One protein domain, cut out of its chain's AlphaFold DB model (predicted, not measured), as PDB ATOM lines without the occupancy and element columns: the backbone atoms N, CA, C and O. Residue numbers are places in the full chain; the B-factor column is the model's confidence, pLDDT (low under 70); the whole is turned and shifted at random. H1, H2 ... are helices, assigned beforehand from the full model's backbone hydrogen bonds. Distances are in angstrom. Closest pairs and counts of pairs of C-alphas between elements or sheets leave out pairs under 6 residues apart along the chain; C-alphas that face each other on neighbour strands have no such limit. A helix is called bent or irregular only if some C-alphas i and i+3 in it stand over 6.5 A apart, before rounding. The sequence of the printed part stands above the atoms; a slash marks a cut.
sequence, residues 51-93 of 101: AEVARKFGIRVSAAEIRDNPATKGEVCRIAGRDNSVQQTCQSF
ATOM      1  N   ALA A  51      -5.239  16.193  52.005       97.75
ATOM      2  CA  ALA A  51      -5.670  14.897  51.479       97.75
ATOM      3  C   ALA A  51      -7.039  14.466  52.035       97.75
ATOM      4  O   ALA A  51      -7.872  13.942  51.296       97.75
ATOM      5  N   GLU A  52      -7.291  14.681  53.328       96.81
ATOM      6  CA  GLU A  52      -8.579  14.372  53.958       96.81
ATOM      7  C   GLU A  52      -9.714  15.217  53.385       96.81
ATOM      8  O   GLU A  52     -10.770  14.685  53.038       96.81
ATOM      9  N   VAL A  53      -9.491  16.522  53.233       96.81
ATOM     10  CA  VAL A  53     -10.453  17.432  52.611       96.81
ATOM     11  C   VAL A  53     -10.664  17.055  51.148       96.81
ATOM     12  O   VAL A  53     -11.807  16.899  50.734       96.81
ATOM     13  N   ALA A  54      -9.603  16.800  50.380       96.88
ATOM     14  CA  ALA A  54      -9.692  16.394  48.975       96.88
ATOM     15  C   ALA A  54     -10.612  15.179  48.767       96.88
ATOM     16  O   ALA A  54     -11.424  15.163  47.840       96.88
ATOM     17  N   ARG A  55     -10.566  14.197  49.678       95.94
ATOM     18  CA  ARG A  55     -11.456  13.025  49.644       95.94
ATOM     19  C   ARG A  55     -12.926  13.390  49.831       95.94
ATOM     20  O   ARG A  55     -13.771  12.772  49.189       95.94
ATOM     21  N   LYS A  56     -13.243  14.408  50.641       94.75
ATOM     22  CA  LYS A  56     -14.615  14.939  50.782       94.75
ATOM     23  C   LYS A  56     -15.120  15.559  49.474       94.75
ATOM     24  O   LYS A  56     -16.311  15.497  49.195       94.75
ATOM     25  N   PHE A  57     -14.210  16.083  48.652       93.38
ATOM     26  CA  PHE A  57     -14.482  16.577  47.298       93.38
ATOM     27  C   PHE A  57     -14.400  15.480  46.214       93.38
ATOM     28  O   PHE A  57     -14.454  15.785  45.026       93.38
ATOM     29  N   GLY A  58     -14.274  14.203  46.592       95.06
ATOM     30  CA  GLY A  58     -14.234  13.071  45.658       95.06
ATOM     31  C   GLY A  58     -12.869  12.809  45.012       95.06
ATOM     32  O   GLY A  58     -12.752  11.919  44.169       95.06
ATOM     33  N   ILE A  59     -11.822  13.531  45.418       96.25
ATOM     34  CA  ILE A  59     -10.463  13.358  44.899       96.25
ATOM     35  C   ILE A  59      -9.751  12.277  45.713       96.25
ATOM     36  O   ILE A  59      -9.556  12.399  46.925       96.25
ATOM     37  N   ARG A  60      -9.328  11.200  45.045       95.94
ATOM     38  CA  ARG A  60      -8.534  10.133  45.666       95.94
ATOM     39  C   ARG A  60      -7.054  10.462  45.538       95.94
ATOM     40  O   ARG A  60      -6.454  10.192  44.509       95.94
ATOM     41  N   VAL A  61      -6.489  11.030  46.595       96.31
ATOM     42  CA  VAL A  61      -5.067  11.370  46.673       96.31
ATOM     43  C   VAL A  61      -4.522  11.030  48.061       96.31
ATOM     44  O   VAL A  61      -5.254  11.035  49.065       96.31
ATOM     45  N   SER A  62      -3.242  10.671  48.125       97.06
ATOM     46  CA  SER A  62      -2.539  10.445  49.388       97.06
ATOM     47  C   SER A  62      -1.821  11.712  49.852       97.06
ATOM     48  O   SER A  62      -1.436  12.561  49.052       97.06
ATOM     49  N   ALA A  63      -1.607  11.839  51.160       96.12
ATOM     50  CA  ALA A  63      -0.865  12.973  51.698       96.12
ATOM     51  C   ALA A  63       0.611  12.973  51.271       96.12
ATOM     52  O   ALA A  63       1.192  14.036  51.086       96.12
ATOM     53  N   ALA A  64       1.207  11.788  51.091       96.62
ATOM     54  CA  ALA A  64       2.558  11.653  50.548       96.62
ATOM     55  C   ALA A  64       2.624  12.191  49.114       96.62
ATOM     56  O   ALA A  64       3.471  13.014  48.807       96.62
ATOM     57  N   GLU A  65       1.657  11.834  48.270       97.31
ATOM     58  CA  GLU A  65       1.606  12.321  46.891       97.31
ATOM     59  C   GLU A  65       1.437  13.844  46.805       97.31
ATOM     60  O   GLU A  65       2.103  14.492  46.004       97.31
ATOM     61  N   ILE A  66       0.604  14.437  47.667       96.88
ATOM     62  CA  ILE A  66       0.488  15.901  47.784       96.88
ATOM     63  C   ILE A  66       1.825  16.531  48.192       96.88
ATOM     64  O   ILE A  66       2.202  17.579  47.674       96.88
ATOM     65  N   ARG A  67       2.526  15.920  49.146       95.38
ATOM     66  CA  ARG A  67       3.773  16.453  49.698       95.38
ATOM     67  C   ARG A  67       4.925  16.384  48.708       95.38
ATOM     68  O   ARG A  67       5.682  17.343  48.578       95.38
ATOM     69  N   ASP A  68       5.030  15.259  48.018       97.19
ATOM     70  CA  ASP A  68       6.158  14.939  47.153       97.19
ATOM     71  C   ASP A  68       5.967  15.511  45.740       97.19
ATOM     72  O   ASP A  68       6.942  15.703  45.012       97.19
ATOM     73  N   ASN A  69       4.725  15.831  45.349       96.19
ATOM     74  CA  ASN A  69       4.408  16.398  44.044       96.19
ATOM     75  C   ASN A  69       3.690  17.761  44.154       96.19
ATOM     76  O   ASN A  69       2.467  17.821  44.342       96.19
ATOM     77  N   PRO A  70       4.403  18.884  43.938       92.81
ATOM     78  CA  PRO A  70       3.805  20.216  44.001       92.81
ATOM     79  C   PRO A  70       2.744  20.462  42.917       92.81
ATOM     80  O   PRO A  70       1.843  21.273  43.132       92.81
ATOM     81  N   ALA A  71       2.801  19.764  41.775       94.81
ATOM     82  CA  ALA A  71       1.761  19.853  40.751       94.81
ATOM     83  C   ALA A  71       0.461  19.189  41.228       94.81
ATOM     84  O   ALA A  71      -0.610  19.783  41.093       94.81
ATOM     85  N   THR A  72       0.555  18.012  41.862       96.31
ATOM     86  CA  THR A  72      -0.596  17.357  42.502       96.31
ATOM     87  C   THR A  72      -1.188  18.251  43.587       96.31
ATOM     88  O   THR A  72      -2.398  18.473  43.609       96.31
ATOM     89  N   LYS A  73      -0.350  18.839  44.449       96.19
ATOM     90  CA  LYS A  73      -0.807  19.785  45.477       96.19
ATOM     91  C   LYS A  73      -1.545  20.980  44.880       96.19
ATOM     92  O   LYS A  73      -2.615  21.338  45.366       96.19
ATOM     93  N   GLY A  74      -1.010  21.561  43.807       95.12
ATOM     94  CA  GLY A  74      -1.653  22.657  43.090       95.12
ATOM     95  C   GLY A  74      -3.013  22.274  42.511       95.12
ATOM     96  O   GLY A  74      -3.972  23.026  42.668       95.12
ATOM     97  N   GLU A  75      -3.131  21.092  41.902       94.62
ATOM     98  CA  GLU A  75      -4.409  20.602  41.377       94.62
ATOM     99  C   GLU A  75      -5.454  20.417  42.476       94.62
ATOM    100  O   GLU A  75      -6.558  20.959  42.393       94.62
ATOM    101  N   VAL A  76      -5.078  19.733  43.556       96.06
ATOM    102  CA  VAL A  76      -5.959  19.526  44.709       96.06
ATOM    103  C   VAL A  76      -6.394  20.868  45.304       96.06
ATOM    104  O   VAL A  76      -7.574  21.065  45.591       96.06
ATOM    105  N   CYS A  77      -5.473  21.827  45.430       95.69
ATOM    106  CA  CYS A  77      -5.775  23.158  45.945       95.69
ATOM    107  C   CYS A  77      -6.698  23.986  45.044       95.69
ATOM    108  O   CYS A  77      -7.474  24.786  45.563       95.69
ATOM    109  N   ARG A  78      -6.678  23.799  43.720       92.75
ATOM    110  CA  ARG A  78      -7.627  24.480  42.821       92.75
ATOM    111  C   ARG A  78      -9.067  24.021  43.038       92.75
ATOM    112  O   ARG A  78      -9.984  24.827  42.901       92.75
ATOM    113  N   ILE A  79      -9.261  22.753  43.396       92.56
ATOM    114  CA  ILE A  79     -10.592  22.160  43.568       92.56
ATOM    115  C   ILE A  79     -11.079  22.310  45.016       92.56
ATOM    116  O   ILE A  79     -12.169  22.826  45.258       92.56
ATOM    117  N   ALA A  80     -10.263  21.889  45.984       93.38
ATOM    118  CA  ALA A  80     -10.630  21.801  47.397       93.38
ATOM    119  C   ALA A  80     -10.179  23.013  48.233       93.38
ATOM    120  O   ALA A  80     -10.620  23.186  49.366       93.38
ATOM    121  N   GLY A  81      -9.328  23.890  47.690       90.56
ATOM    122  CA  GLY A  81      -8.709  24.986  48.444       90.56
ATOM    123  C   GLY A  81      -9.658  26.099  48.889       90.56
ATOM    124  O   GLY A  81      -9.213  27.016  49.571       90.56
ATOM    125  N   ARG A  82     -10.944  26.052  48.516       89.94
ATOM    126  CA  ARG A  82     -11.978  26.965  49.035       89.94
ATOM    127  C   ARG A  82     -12.441  26.601  50.446       89.94
ATOM    128  O   ARG A  82     -13.096  27.421  51.084       89.94
ATOM    129  N   ASP A  83     -12.131  25.395  50.913       92.62
ATOM    130  CA  ASP A  83     -12.405  24.980  52.283       92.62
ATOM    131  C   ASP A  83     -11.482  25.734  53.258       92.62
ATOM    132  O   ASP A  83     -10.269  25.847  53.055       92.62
ATOM    133  N   ASN A  84     -12.074  26.293  54.316       92.25
ATOM    134  CA  ASN A  84     -11.375  27.150  55.273       92.25
ATOM    135  C   ASN A  84     -10.248  26.413  56.012       92.25
ATOM    136  O   ASN A  84      -9.236  27.026  56.349       92.25
ATOM    137  N   SER A  85     -10.385  25.101  56.226       91.81
ATOM    138  CA  SER A  85      -9.404  24.298  56.955       91.81
ATOM    139  C   SER A  85      -8.091  24.133  56.186       91.81
ATOM    140  O   SER A  85      -7.053  23.906  56.801       91.81
ATOM    141  N   VAL A  86      -8.102  24.302  54.861       94.44
ATOM    142  CA  VAL A  86      -6.920  24.162  53.988       94.44
ATOM    143  C   VAL A  86      -6.539  25.462  53.287       94.44
ATOM    144  O   VAL A  86      -5.595  25.488  52.497       94.44
ATOM    145  N   GLN A  87      -7.233  26.563  53.584       91.56
ATOM    146  CA  GLN A  87      -7.017  27.842  52.916       91.56
ATOM    147  C   GLN A  87      -5.565  28.320  53.047       91.56
ATOM    148  O   GLN A  87      -4.980  28.762  52.062       91.56
ATOM    149  N   GLN A  88      -4.961  28.177  54.233       90.38
ATOM    150  CA  GLN A  88      -3.552  28.524  54.455       90.38
ATOM    151  C   GLN A  88      -2.607  27.629  53.640       90.38
ATOM    152  O   GLN A  88      -1.674  28.127  53.017       90.38
ATOM    153  N   THR A  89      -2.881  26.323  53.578       93.50
ATOM    154  CA  THR A  89      -2.106  25.353  52.785       93.50
ATOM    155  C   THR A  89      -2.157  25.662  51.288       93.50
ATOM    156  O   THR A  89      -1.179  25.445  50.574       93.50
ATOM    157  N   CYS A  90      -3.293  26.175  50.813       93.94
ATOM    158  CA  CYS A  90      -3.560  26.423  49.401       93.94
ATOM    159  C   CYS A  90      -3.362  27.876  48.958       93.94
ATOM    160  O   CYS A  90      -3.510  28.164  47.772       93.94
ATOM    161  N   GLN A  91      -2.987  28.784  49.860       89.75
ATOM    162  CA  GLN A  91      -2.884  30.216  49.571       89.75
ATOM    163  C   GLN A  91      -1.935  30.524  48.402       89.75
ATOM    164  O   GLN A  91      -2.218  31.403  47.593       89.75
ATOM    165  N   SER A  92      -0.836  29.777  48.268       84.31
ATOM    166  CA  SER A  92       0.126  29.932  47.170       84.31
ATOM    167  C   SER A  92      -0.367  29.398  45.818       84.31
ATOM    168  O   SER A  92       0.242  29.695  44.795       84.31
ATOM    169  N   PHE A  93      -1.442  28.605  45.805       84.50
ATOM    170  CA  PHE A  93      -2.005  27.954  44.613       84.50
ATOM    171  C   PHE A  93      -3.360  28.528  44.200       84.50
ATOM    172  O   PHE A  93      -3.857  28.250  43.108       84.50
TER     173      PHE A  93
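What this domain is: This is residues 51 to 93 of the 101 residues of an uncharacterized protein of Hyphomicrobium sp. (UniProt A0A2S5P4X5). Picture a small cluster in which the longest helix, H3, lies over one face of a triangle made by three short helices, H1, H2 and H4. H2 meets H3 in a corner at their link, while H4 folds back from the other end of H3 as the second half of a helical hairpin, and H1 packs near that same end of H3. The printed part has 43 residues, with four named helices in the order H1, H2, H3, H4 and no named strand; the class is all helix. The whole is compact, with a radius of gyration of the C-alphas of 9.0 A and spans of 22 by 21 by 13 A.

Where its parts are: Find C-alpha 70 at (3.805, 20.216, 44.001); from there H3, residues 70 to 80, runs 14.9 A to C-alpha 80 at (-10.630, 21.801, 47.397). Before it stands H2, residues 63 to 68, 8.6 A long. Go back to C-alpha 51 at (-5.670, 14.897, 51.479) for the first residue of H1, residues 51 to 56, 9.0 A long. After H3 comes H4, residues 84 to 90, 9.8 A from its first C-alpha to C-alpha 90 at (-3.560, 26.423, 49.401). H4 is irregular: C-alphas 85 and 88 are 7.6 A apart, where a regular helix has about 5 A.

How they stand to each other: Begin at H3, the hub, which touches the three other helices. Look at Cys 77 and Cys 90, the closest C-alphas of H3 and H4, 5.2 A apart: these two helices touch and form a hairpin, at a shallow tilt of 27 degrees, opposite ways. H1 touches H3 at a shallow tilt of 31 degrees, the same way; their closest C-alphas, those of Ala 54 and Ala 80, are 5.7 A apart. H2 and H3 touch only at the corner by their link, with the C-alphas of Ile 66 and Lys 73 closest at 4.7 A, at a steep tilt of 42 degrees, opposite ways. H1 and H2 are close but not clearly touching, their closest C-alphas, those of Ala 51 and Ala 63, standing 5.2 A apart. H1 and H4 are also close but not clearly touching, with the C-alphas of Val 53 and Val 86 closest at 7.7 A. H2 and H4 are apart. In H1, H2 and H3 every O i to N i+4 pair is within hydrogen-bond range; in H4 it is 1 of 3, beside 3 of 4 O i to N i+3 pairs.

The domain as a whole: Look to Asp 68 and Asn 84 for the two C-alphas farthest apart, at 22.9 A. The printed part has no cut. The links from H2 to H3 and from H3 to H4 are tight, and the link from H1 to H2, residues 57 to 62, is short. The mean pLDDT of the printed part is 94.2, and no printed residue is under 70.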